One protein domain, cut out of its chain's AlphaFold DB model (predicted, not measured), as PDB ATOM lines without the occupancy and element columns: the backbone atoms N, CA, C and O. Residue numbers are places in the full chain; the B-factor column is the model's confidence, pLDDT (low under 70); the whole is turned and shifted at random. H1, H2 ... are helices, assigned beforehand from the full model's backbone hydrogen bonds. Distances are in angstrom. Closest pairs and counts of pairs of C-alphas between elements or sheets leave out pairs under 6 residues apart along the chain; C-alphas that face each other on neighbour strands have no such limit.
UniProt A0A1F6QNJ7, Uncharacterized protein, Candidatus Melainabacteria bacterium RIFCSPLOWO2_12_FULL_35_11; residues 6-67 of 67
ATOM      1  N   GLU A   6     143.239 209.518 117.897       85.62
ATOM      2  CA  GLU A   6     143.000 209.769 116.471       85.62
ATOM      3  C   GLU A   6     143.384 208.568 115.606       85.62
ATOM      4  O   GLU A   6     142.634 208.193 114.704       85.62
ATOM      5  N   LEU A   7     144.507 207.917 115.920       84.44
ATOM      6  CA  LEU A   7     144.960 206.731 115.203       84.44
ATOM      7  C   LEU A   7     143.954 205.584 115.361       84.44
ATOM      8  O   LEU A   7     143.591 204.944 114.375       84.44
ATOM      9  N   ILE A   8     143.434 205.372 116.574       86.62
ATOM     10  CA  ILE A   8     142.408 204.352 116.845       86.62
ATOM     11  C   ILE A   8     141.139 204.625 116.033       86.62
ATOM     12  O   ILE A   8     140.592 203.707 115.418       86.62
ATOM     13  N   ASN A   9     140.672 205.875 116.003       87.69
ATOM     14  CA  ASN A   9     139.481 206.245 115.239       87.69
ATOM     15  C   ASN A   9     139.686 206.044 113.736       87.69
ATOM     16  O   ASN A   9     138.806 205.499 113.069       87.69
ATOM     17  N   LYS A  10     140.870 206.385 113.220       87.44
ATOM     18  CA  LYS A  10     141.218 206.189 111.809       87.44
ATOM     19  C   LYS A  10     141.296 204.710 111.433       87.44
ATOM     20  O   LYS A  10     140.793 204.320 110.385       87.44
ATOM     21  N   VAL A  11     141.843 203.857 112.302       87.94
ATOM     22  CA  VAL A  11     141.841 202.398 112.092       87.94
ATOM     23  C   VAL A  11     140.415 201.837 112.149       87.94
ATOM     24  O   VAL A  11     140.058 200.972 111.349       87.94
ATOM     25  N   LYS A  12     139.559 202.354 113.040       87.06
ATOM     26  CA  LYS A  12     138.142 201.961 113.128       87.06
ATOM     27  C   LYS A  12     137.294 202.422 111.937       87.06
ATOM     28  O   LYS A  12     136.303 201.766 111.640       87.06
ATOM     29  N   SER A  13     137.663 203.478 111.219       89.75
ATOM     30  CA  SER A  13     136.951 203.861 109.989       89.75
ATOM     31  C   SER A  13     137.318 203.006 108.771       89.75
ATOM     32  O   SER A  13     136.582 203.011 107.792       89.75
ATOM     33  N   LEU A  14     138.431 202.264 108.819       90.62
ATOM     34  CA  LEU A  14     138.844 201.377 107.729       90.62
ATOM     35  C   LEU A  14     137.914 200.166 107.596       90.62
ATOM     36  O   LEU A  14     137.442 199.611 108.597       90.62
ATOM     37  N   SER A  15     137.729 199.714 106.357       86.62
ATOM     38  CA  SER A  15     137.080 198.440 106.045       86.62
ATOM     39  C   SER A  15     137.900 197.256 106.570       86.62
ATOM     40  O   SER A  15     139.109 197.352 106.805       86.62
ATOM     41  N   GLN A  16     137.258 196.095 106.719       84.06
ATOM     42  CA  GLN A  16     137.929 194.888 107.209       84.06
ATOM     43  C   GLN A  16     139.165 194.530 106.367       84.06
ATOM     44  O   GLN A  16     140.198 194.170 106.917       84.06
ATOM     45  N   ASN A  17     139.083 194.684 105.042       84.75
ATOM     46  CA  ASN A  17     140.187 194.383 104.131       84.75
ATOM     47  C   ASN A  17     141.395 195.314 104.351       84.75
ATOM     48  O   ASN A  17     142.541 194.871 104.380       84.75
ATOM     49  N   GLU A  18     141.144 196.608 104.546       87.25
ATOM     50  CA  GLU A  18     142.196 197.600 104.793       87.25
ATOM     51  C   GLU A  18     142.875 197.393 106.146       87.25
ATOM     52  O   GLU A  18     144.101 197.472 106.232       87.25
ATOM     53  N   ARG A  19     142.111 197.052 107.190       88.12
ATOM     54  CA  ARG A  19     142.688 196.689 108.493       88.12
ATOM     55  C   ARG A  19     143.582 195.459 108.383       88.12
ATOM     56  O   ARG A  19     144.693 195.480 108.898       88.12
ATOM     57  N   THR A  20     143.143 194.422 107.671       82.94
ATOM     58  CA  THR A  20     143.951 193.212 107.455       82.94
ATOM     59  C   THR A  20     145.256 193.527 106.726       82.94
ATOM     60  O   THR A  20     146.315 193.053 107.135       82.94
ATOM     61  N   LYS A  21     145.217 194.381 105.691       84.56
ATOM     62  CA  LYS A  21     146.430 194.861 105.006       84.56
ATOM     63  C   LYS A  21     147.361 195.618 105.953       84.56
ATOM     64  O   LYS A  21     148.563 195.381 105.925       84.56
ATOM     65  N   LEU A  22     146.817 196.493 106.798       87.00
ATOM     66  CA  LEU A  22     147.600 197.265 107.763       87.00
ATOM     67  C   LEU A  22     148.315 196.348 108.763       87.00
ATOM     68  O   LEU A  22     149.509 196.497 108.994       87.00
ATOM     69  N   VAL A  23     147.602 195.361 109.307       85.62
ATOM     70  CA  VAL A  23     148.192 194.397 110.241       85.62
ATOM     71  C   VAL A  23     149.247 193.532 109.535       85.62
ATOM     72  O   VAL A  23     150.306 193.307 110.110       85.62
ATOM     73  N   LYS A  24     149.037 193.135 108.270       82.81
ATOM     74  CA  LYS A  24     150.056 192.434 107.460       82.81
ATOM     75  C   LYS A  24     151.337 193.264 107.306       82.81
ATOM     76  O   LYS A  24     152.431 192.729 107.442       82.81
ATOM     77  N   ILE A  25     151.206 194.570 107.057       85.44
ATOM     78  CA  ILE A  25     152.351 195.490 106.949       85.44
ATOM     79  C   ILE A  25     153.081 195.618 108.293       85.44
ATOM     80  O   ILE A  25     154.306 195.583 108.319       85.44
ATOM     81  N   ILE A  26     152.344 195.741 109.402       86.44
ATOM     82  CA  ILE A  26     152.925 195.908 110.744       86.44
ATOM     83  C   ILE A  26     153.639 194.635 111.210       86.44
ATOM     84  O   ILE A  26     154.715 194.715 111.794       86.44
ATOM     85  N   MET A  27     153.037 193.468 110.979       82.56
ATOM     86  CA  MET A  27     153.553 192.198 111.490       82.56
ATOM     87  C   MET A  27     154.652 191.591 110.607       82.56
ATOM     88  O   MET A  27     155.389 190.728 111.070       82.56
ATOM     89  N   GLY A  28     154.796 192.033 109.352       78.38
ATOM     90  CA  GLY A  28     155.839 191.539 108.445       78.38
ATOM     91  C   GLY A  28     155.629 190.097 107.965       78.38
ATOM     92  O   GLY A  28     156.500 189.542 107.304       78.38
ATOM     93  N   PHE A  29     154.476 189.494 108.260       69.12
ATOM     94  CA  PHE A  29     154.076 188.176 107.778       69.12
ATOM     95  C   PHE A  29     152.613 188.178 107.332       69.12
ATOM     96  O   PHE A  29     151.805 189.023 107.729       69.12
ATOM     97  N   GLU A  30     152.271 187.231 106.461       65.88
ATOM     98  CA  GLU A  30     150.891 187.018 106.045       65.88
ATOM     99  C   GLU A  30     150.061 186.519 107.217       65.88
ATOM    100  O   GLU A  30     150.318 185.454 107.764       65.88
ATOM    101  N   ILE A  31     149.044 187.297 107.592       66.31
ATOM    102  CA  ILE A  31     147.975 186.803 108.453       66.31
ATOM    103  C   ILE A  31     147.222 185.792 107.599       66.31
ATOM    104  O   ILE A  31     146.630 186.208 106.593       66.31
ATOM    105  N   PRO A  32     147.255 184.495 107.942       64.69
ATOM    106  CA  PRO A  32     146.476 183.528 107.202       64.69
ATOM    107  C   PRO A  32     145.008 183.968 107.248       64.69
ATOM    108  O   PRO A  32     144.550 184.502 108.270       64.69
ATOM    109  N   PRO A  33     144.269 183.836 106.134       69.31
ATOM    110  CA  PRO A  33     142.846 184.129 106.141       69.31
ATOM    111  C   PRO A  33     142.200 183.367 107.296       69.31
ATOM    112  O   PRO A  33     142.520 182.206 107.534       69.31
ATOM    113  N   LYS A  34     141.319 184.041 108.043       70.19
ATOM    114  CA  LYS A  34     140.616 183.411 109.159       70.19
ATOM    115  C   LYS A  34     139.805 182.245 108.601       70.19
ATOM    116  O   LYS A  34     138.797 182.472 107.927       70.19
ATOM    117  N   GLU A  35     140.261 181.026 108.859       76.12
ATOM    118  CA  GLU A  35     139.524 179.827 108.497       76.12
ATOM    119  C   GLU A  35     138.179 179.837 109.230       76.12
ATOM    120  O   GLU A  35     138.058 180.231 110.397       76.12
ATOM    121  N   LYS A  36     137.119 179.492 108.497       80.12
ATOM    122  CA  LYS A  36     135.798 179.315 109.092       80.12
ATOM    123  C   LYS A  36     135.774 177.942 109.746       80.12
ATOM    124  O   LYS A  36     135.443 176.970 109.082       80.12
ATOM    125  N   HIS A  37     136.110 177.903 111.026       84.50
ATOM    126  CA  HIS A  37     135.996 176.693 111.827       84.50
ATOM    127  C   HIS A  37     134.542 176.444 112.227       84.50
ATOM    128  O   HIS A  37     133.832 177.364 112.650       84.50
ATOM    129  N   ASN A  38     134.109 175.195 112.115       88.69
ATOM    130  CA  ASN A  38     132.837 174.709 112.634       88.69
ATOM    131  C   ASN A  38     133.072 173.948 113.936       88.69
ATOM    132  O   ASN A  38     134.008 173.165 114.043       88.69
ATOM    133  N   LEU A  39     132.172 174.099 114.910       84.81
ATOM    134  CA  LEU A  39     132.286 173.395 116.193       84.81
ATOM    135  C   LEU A  39     132.349 171.863 116.026       84.81
ATOM    136  O   LEU A  39     132.972 171.174 116.826       84.81
ATOM    137  N   THR A  40     131.751 171.333 114.956       89.81
ATOM    138  CA  THR A  40     131.783 169.907 114.605       89.81
ATOM    139  C   THR A  40     133.178 169.384 114.273       89.81
ATOM    140  O   THR A  40     133.376 168.178 114.324       89.81
ATOM    141  N   GLU A  41     134.147 170.249 113.966       88.12
ATOM    142  CA  GLU A  41     135.551 169.858 113.762       88.12
ATOM    143  C   GLU A  41     136.177 169.281 115.038       88.12
ATOM    144  O   GLU A  41     137.105 168.487 114.957       88.12
ATOM    145  N   LEU A  42     135.640 169.630 116.213       89.62
ATOM    146  CA  LEU A  42     136.082 169.098 117.504       89.62
ATOM    147  C   LEU A  42     135.345 167.812 117.909       89.62
ATOM    148  O   LEU A  42     135.696 167.187 118.912       89.62
ATOM    149  N   ALA A  43     134.311 167.405 117.165       89.00
ATOM    150  CA  ALA A  43     133.534 166.221 117.497       89.00
ATOM    151  C   ALA A  43     134.391 164.958 117.333       89.00
ATOM    152  O   ALA A  43     134.925 164.687 116.263       89.00
ATOM    153  N   GLY A  44     134.505 164.174 118.406       89.75
ATOM    154  CA  GLY A  44     135.283 162.933 118.408       89.75
ATOM    155  C   GLY A  44     136.776 163.102 118.693       89.75
ATOM    156  O   GLY A  44     137.421 162.094 118.938       89.75
ATOM    157  N   LEU A  45     137.301 164.333 118.769       92.50
ATOM    158  CA  LEU A  45     138.714 164.607 119.090       92.50
ATOM    159  C   LEU A  45     139.017 164.620 120.598       92.50
ATOM    160  O   LEU A  45     140.088 165.047 121.024       92.50
ATOM    161  N   GLY A  46     138.061 164.209 121.435       90.19
ATOM    162  CA  GLY A  46     138.201 164.266 122.889       90.19
ATOM    163  C   GLY A  46     139.381 163.434 123.393       90.19
ATOM    164  O   GLY A  46     140.152 163.905 124.218       90.19
ATOM    165  N   THR A  47     139.574 162.230 122.861       89.75
ATOM    166  CA  THR A  47     140.660 161.340 123.293       89.75
ATOM    167  C   THR A  47     142.031 161.898 122.918       89.75
ATOM    168  O   THR A  47     142.968 161.823 123.707       89.75
ATOM    169  N   GLU A  48     142.155 162.476 121.725       93.50
ATOM    170  CA  GLU A  48     143.399 163.044 121.211       93.50
ATOM    171  C   GLU A  48     143.765 164.338 121.934       93.50
ATOM    172  O   GLU A  48     144.924 164.525 122.297       93.50
ATOM    173  N   ILE A  49     142.781 165.211 122.176       91.38
ATOM    174  CA  ILE A  49     142.979 166.482 122.889       91.38
ATOM    175  C   ILE A  49     143.398 166.232 124.345       91.38
ATOM    176  O   ILE A  49     144.228 166.968 124.873       91.38
ATOM    177  N   TRP A  50     142.858 165.191 124.984       93.12
ATOM    178  CA  TRP A  50     143.098 164.885 126.399       93.12
ATOM    179  C   TRP A  50     144.153 163.798 126.631       93.12
ATOM    180  O   TRP A  50     144.337 163.360 127.762       93.12
ATOM    181  N   LYS A  51     144.859 163.353 125.587       92.50
ATOM    182  CA  LYS A  51     145.739 162.175 125.645       92.50
ATOM    183  C   LYS A  51     146.791 162.233 126.759       92.50
ATOM    184  O   LYS A  51     147.059 161.213 127.385       92.50
ATOM    185  N   ASP A  52     147.362 163.411 126.992       93.94
ATOM    186  CA  ASP A  52     148.437 163.633 127.966       93.94
ATOM    187  C   ASP A  52     147.969 164.480 129.169       93.94
ATOM    188  O   ASP A  52     148.787 165.041 129.897       93.94
ATOM    189  N   ILE A  53     146.649 164.601 129.367       93.06
ATOM    190  CA  ILE A  53     146.030 165.391 130.439       93.06
ATOM    191  C   ILE A  53     145.208 164.455 131.327       93.06
ATOM    192  O   ILE A  53     144.255 163.828 130.863       93.06
ATOM    193  N   ASP A  54     145.516 164.406 132.625       93.81
ATOM    194  CA  ASP A  54     144.612 163.779 133.588       93.81
ATOM    195  C   ASP A  54     143.371 164.667 133.764       93.81
ATOM    196  O   ASP A  54     143.424 165.778 134.300       93.81
ATOM    197  N   ALA A  55     142.231 164.168 133.287       91.06
ATOM    198  CA  ALA A  55     140.983 164.911 133.329       91.06
ATOM    199  C   ALA A  55     140.507 165.212 134.758       91.06
ATOM    200  O   ALA A  55     139.895 166.256 134.987       91.06
ATOM    201  N   GLN A  56     140.769 164.325 135.718       93.12
ATOM    202  CA  GLN A  56     140.350 164.525 137.106       93.12
ATOM    203  C   GLN A  56     141.213 165.577 137.794       93.12
ATOM    204  O   GLN A  56     140.670 166.442 138.484       93.12
ATOM    205  N   GLU A  57     142.526 165.544 137.567       95.75
ATOM    206  CA  GLU A  57     143.446 166.558 138.090       95.75
ATOM    207  C   GLU A  57     143.111 167.948 137.532       95.75
ATOM    208  O   GLU A  57     142.981 168.911 138.291       95.75
ATOM    209  N   TYR A  58     142.872 168.039 136.219       94.00
ATOM    210  CA  TYR A  58     142.481 169.289 135.568       94.00
ATOM    211  C   TYR A  58     141.200 169.878 136.180       94.00
ATOM    212  O   TYR A  58     141.155 171.056 136.532       94.00
ATOM    213  N   ILE A  59     140.161 169.054 136.358       94.19
ATOM    214  CA  ILE A  59     138.887 169.498 136.944       94.19
ATOM    215  C   ILE A  59     139.069 169.948 138.397       94.19
ATOM    216  O   ILE A  59     138.428 170.913 138.814       94.19
ATOM    217  N   ALA A  60     139.896 169.251 139.180       95.81
ATOM    218  CA  ALA A  60     140.153 169.618 140.570       95.81
ATOM    219  C   ALA A  60     140.782 171.014 140.669       95.81
ATOM    220  O   ALA A  60     140.280 171.849 141.418       95.81
ATOM    221  N   LYS A  61     141.791 171.291 139.837       95.44
ATOM    222  CA  LYS A  61     142.443 172.600 139.770       95.44
ATOM    223  C   LYS A  61     141.474 173.721 139.382       95.44
ATOM    224  O   LYS A  61     141.422 174.744 140.051       95.44
ATOM    225  N   GLU A  62     140.654 173.512 138.352       95.88
ATOM    226  CA  GLU A  62     139.669 174.521 137.933       95.88
ATOM    227  C   GLU A  62     138.640 174.830 139.036       95.88
ATOM    228  O   GLU A  62     138.189 175.965 139.161       95.88
ATOM    229  N   ARG A  63     138.270 173.847 139.870       95.81
ATOM    230  CA  ARG A  63     137.361 174.078 141.009       95.81
ATOM    231  C   ARG A  63     137.996 174.945 142.092       95.81
ATOM    232  O   ARG A  63     137.292 175.757 142.690       95.81
ATOM    233  N   GLU A  64     139.286 174.756 142.347       96.25
ATOM    234  CA  GLU A  64     140.042 175.590 143.283       96.25
ATOM    235  C   GLU A  64     140.165 177.023 142.758       96.25
ATOM    236  O   GLU A  64     139.896 177.959 143.502       96.25
ATOM    237  N   ASP A  65     140.467 177.196 141.467       94.50
ATOM    238  CA  ASP A  65     140.650 178.514 140.840       94.50
ATOM    239  C   ASP A  65     139.350 179.348 140.762       94.50
ATOM    240  O   ASP A  65     139.399 180.569 140.593       94.50
ATOM    241  N   TRP A  66     138.178 178.708 140.860       89.38
ATOM    242  CA  TRP A  66     136.860 179.357 140.774       89.38
ATOM    243  C   TRP A  66     136.169 179.554 142.138       89.38
ATOM    244  O   TRP A  66     135.024 180.020 142.166       89.38
ATOM    245  N   THR A  67     136.832 179.203 143.248       66.88
ATOM    246  CA  THR A  67     136.342 179.405 144.628       66.88
ATOM    247  C   THR A  67     137.049 180.581 145.294       66.88
ATOM    248  O   THR A  67     136.342 181.406 145.918       66.88
TER     249      THR A  67
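This is residues 6 to 67 of the 67 residues of an uncharacterized protein of Candidatus Melainabacteria bacterium RIFCSPLOWO2_12_FULL_35_11 (UniProt A0A1F6QNJ7). The chain makes an open arch: H1 and H2 form a corner at one foot, a long link with H3 and H4 spans the top, and H5 makes the other foot. No helix touches another, and residues 34 to 67 stand free. The 62 printed residues hold five named helices, H1 to H5, and no named strand, class all helix. The whole is extended, radius of gyration of the C-alphas 19.9 A, spanning 49 by 31 by 22 A.

H1, residues 6 to 13, begins at C-alpha 6 (143.000, 209.769, 116.471). H2 is residues 16 to 27, 16.4 A long; H3, 39 to 42; H4, 46 to 49. H5, residues 55 to 65, 15.5 A long, ends at C-alpha 65 (140.650, 178.514, 140.840).

H1 and H2 are close but not clearly touching, the closest C-alphas, Val 11 and Arg 19, 6.8 A apart. They run opposite ways at a steep tilt of 46 degrees. H3 and H4 meet only through their link. H1 and H5 are apart. In H1, H2 and H5 every O i to N i+4 pair is within hydrogen-bond range; H3 and H4 are too short for one.

The C-alphas farthest apart, Glu 6 and Gln 56, are 49.8 A apart. The printed part has no cut. The link H2 to H3 is long, 11 residues. Residues 29 to 33 and 67 have pLDDT under 70.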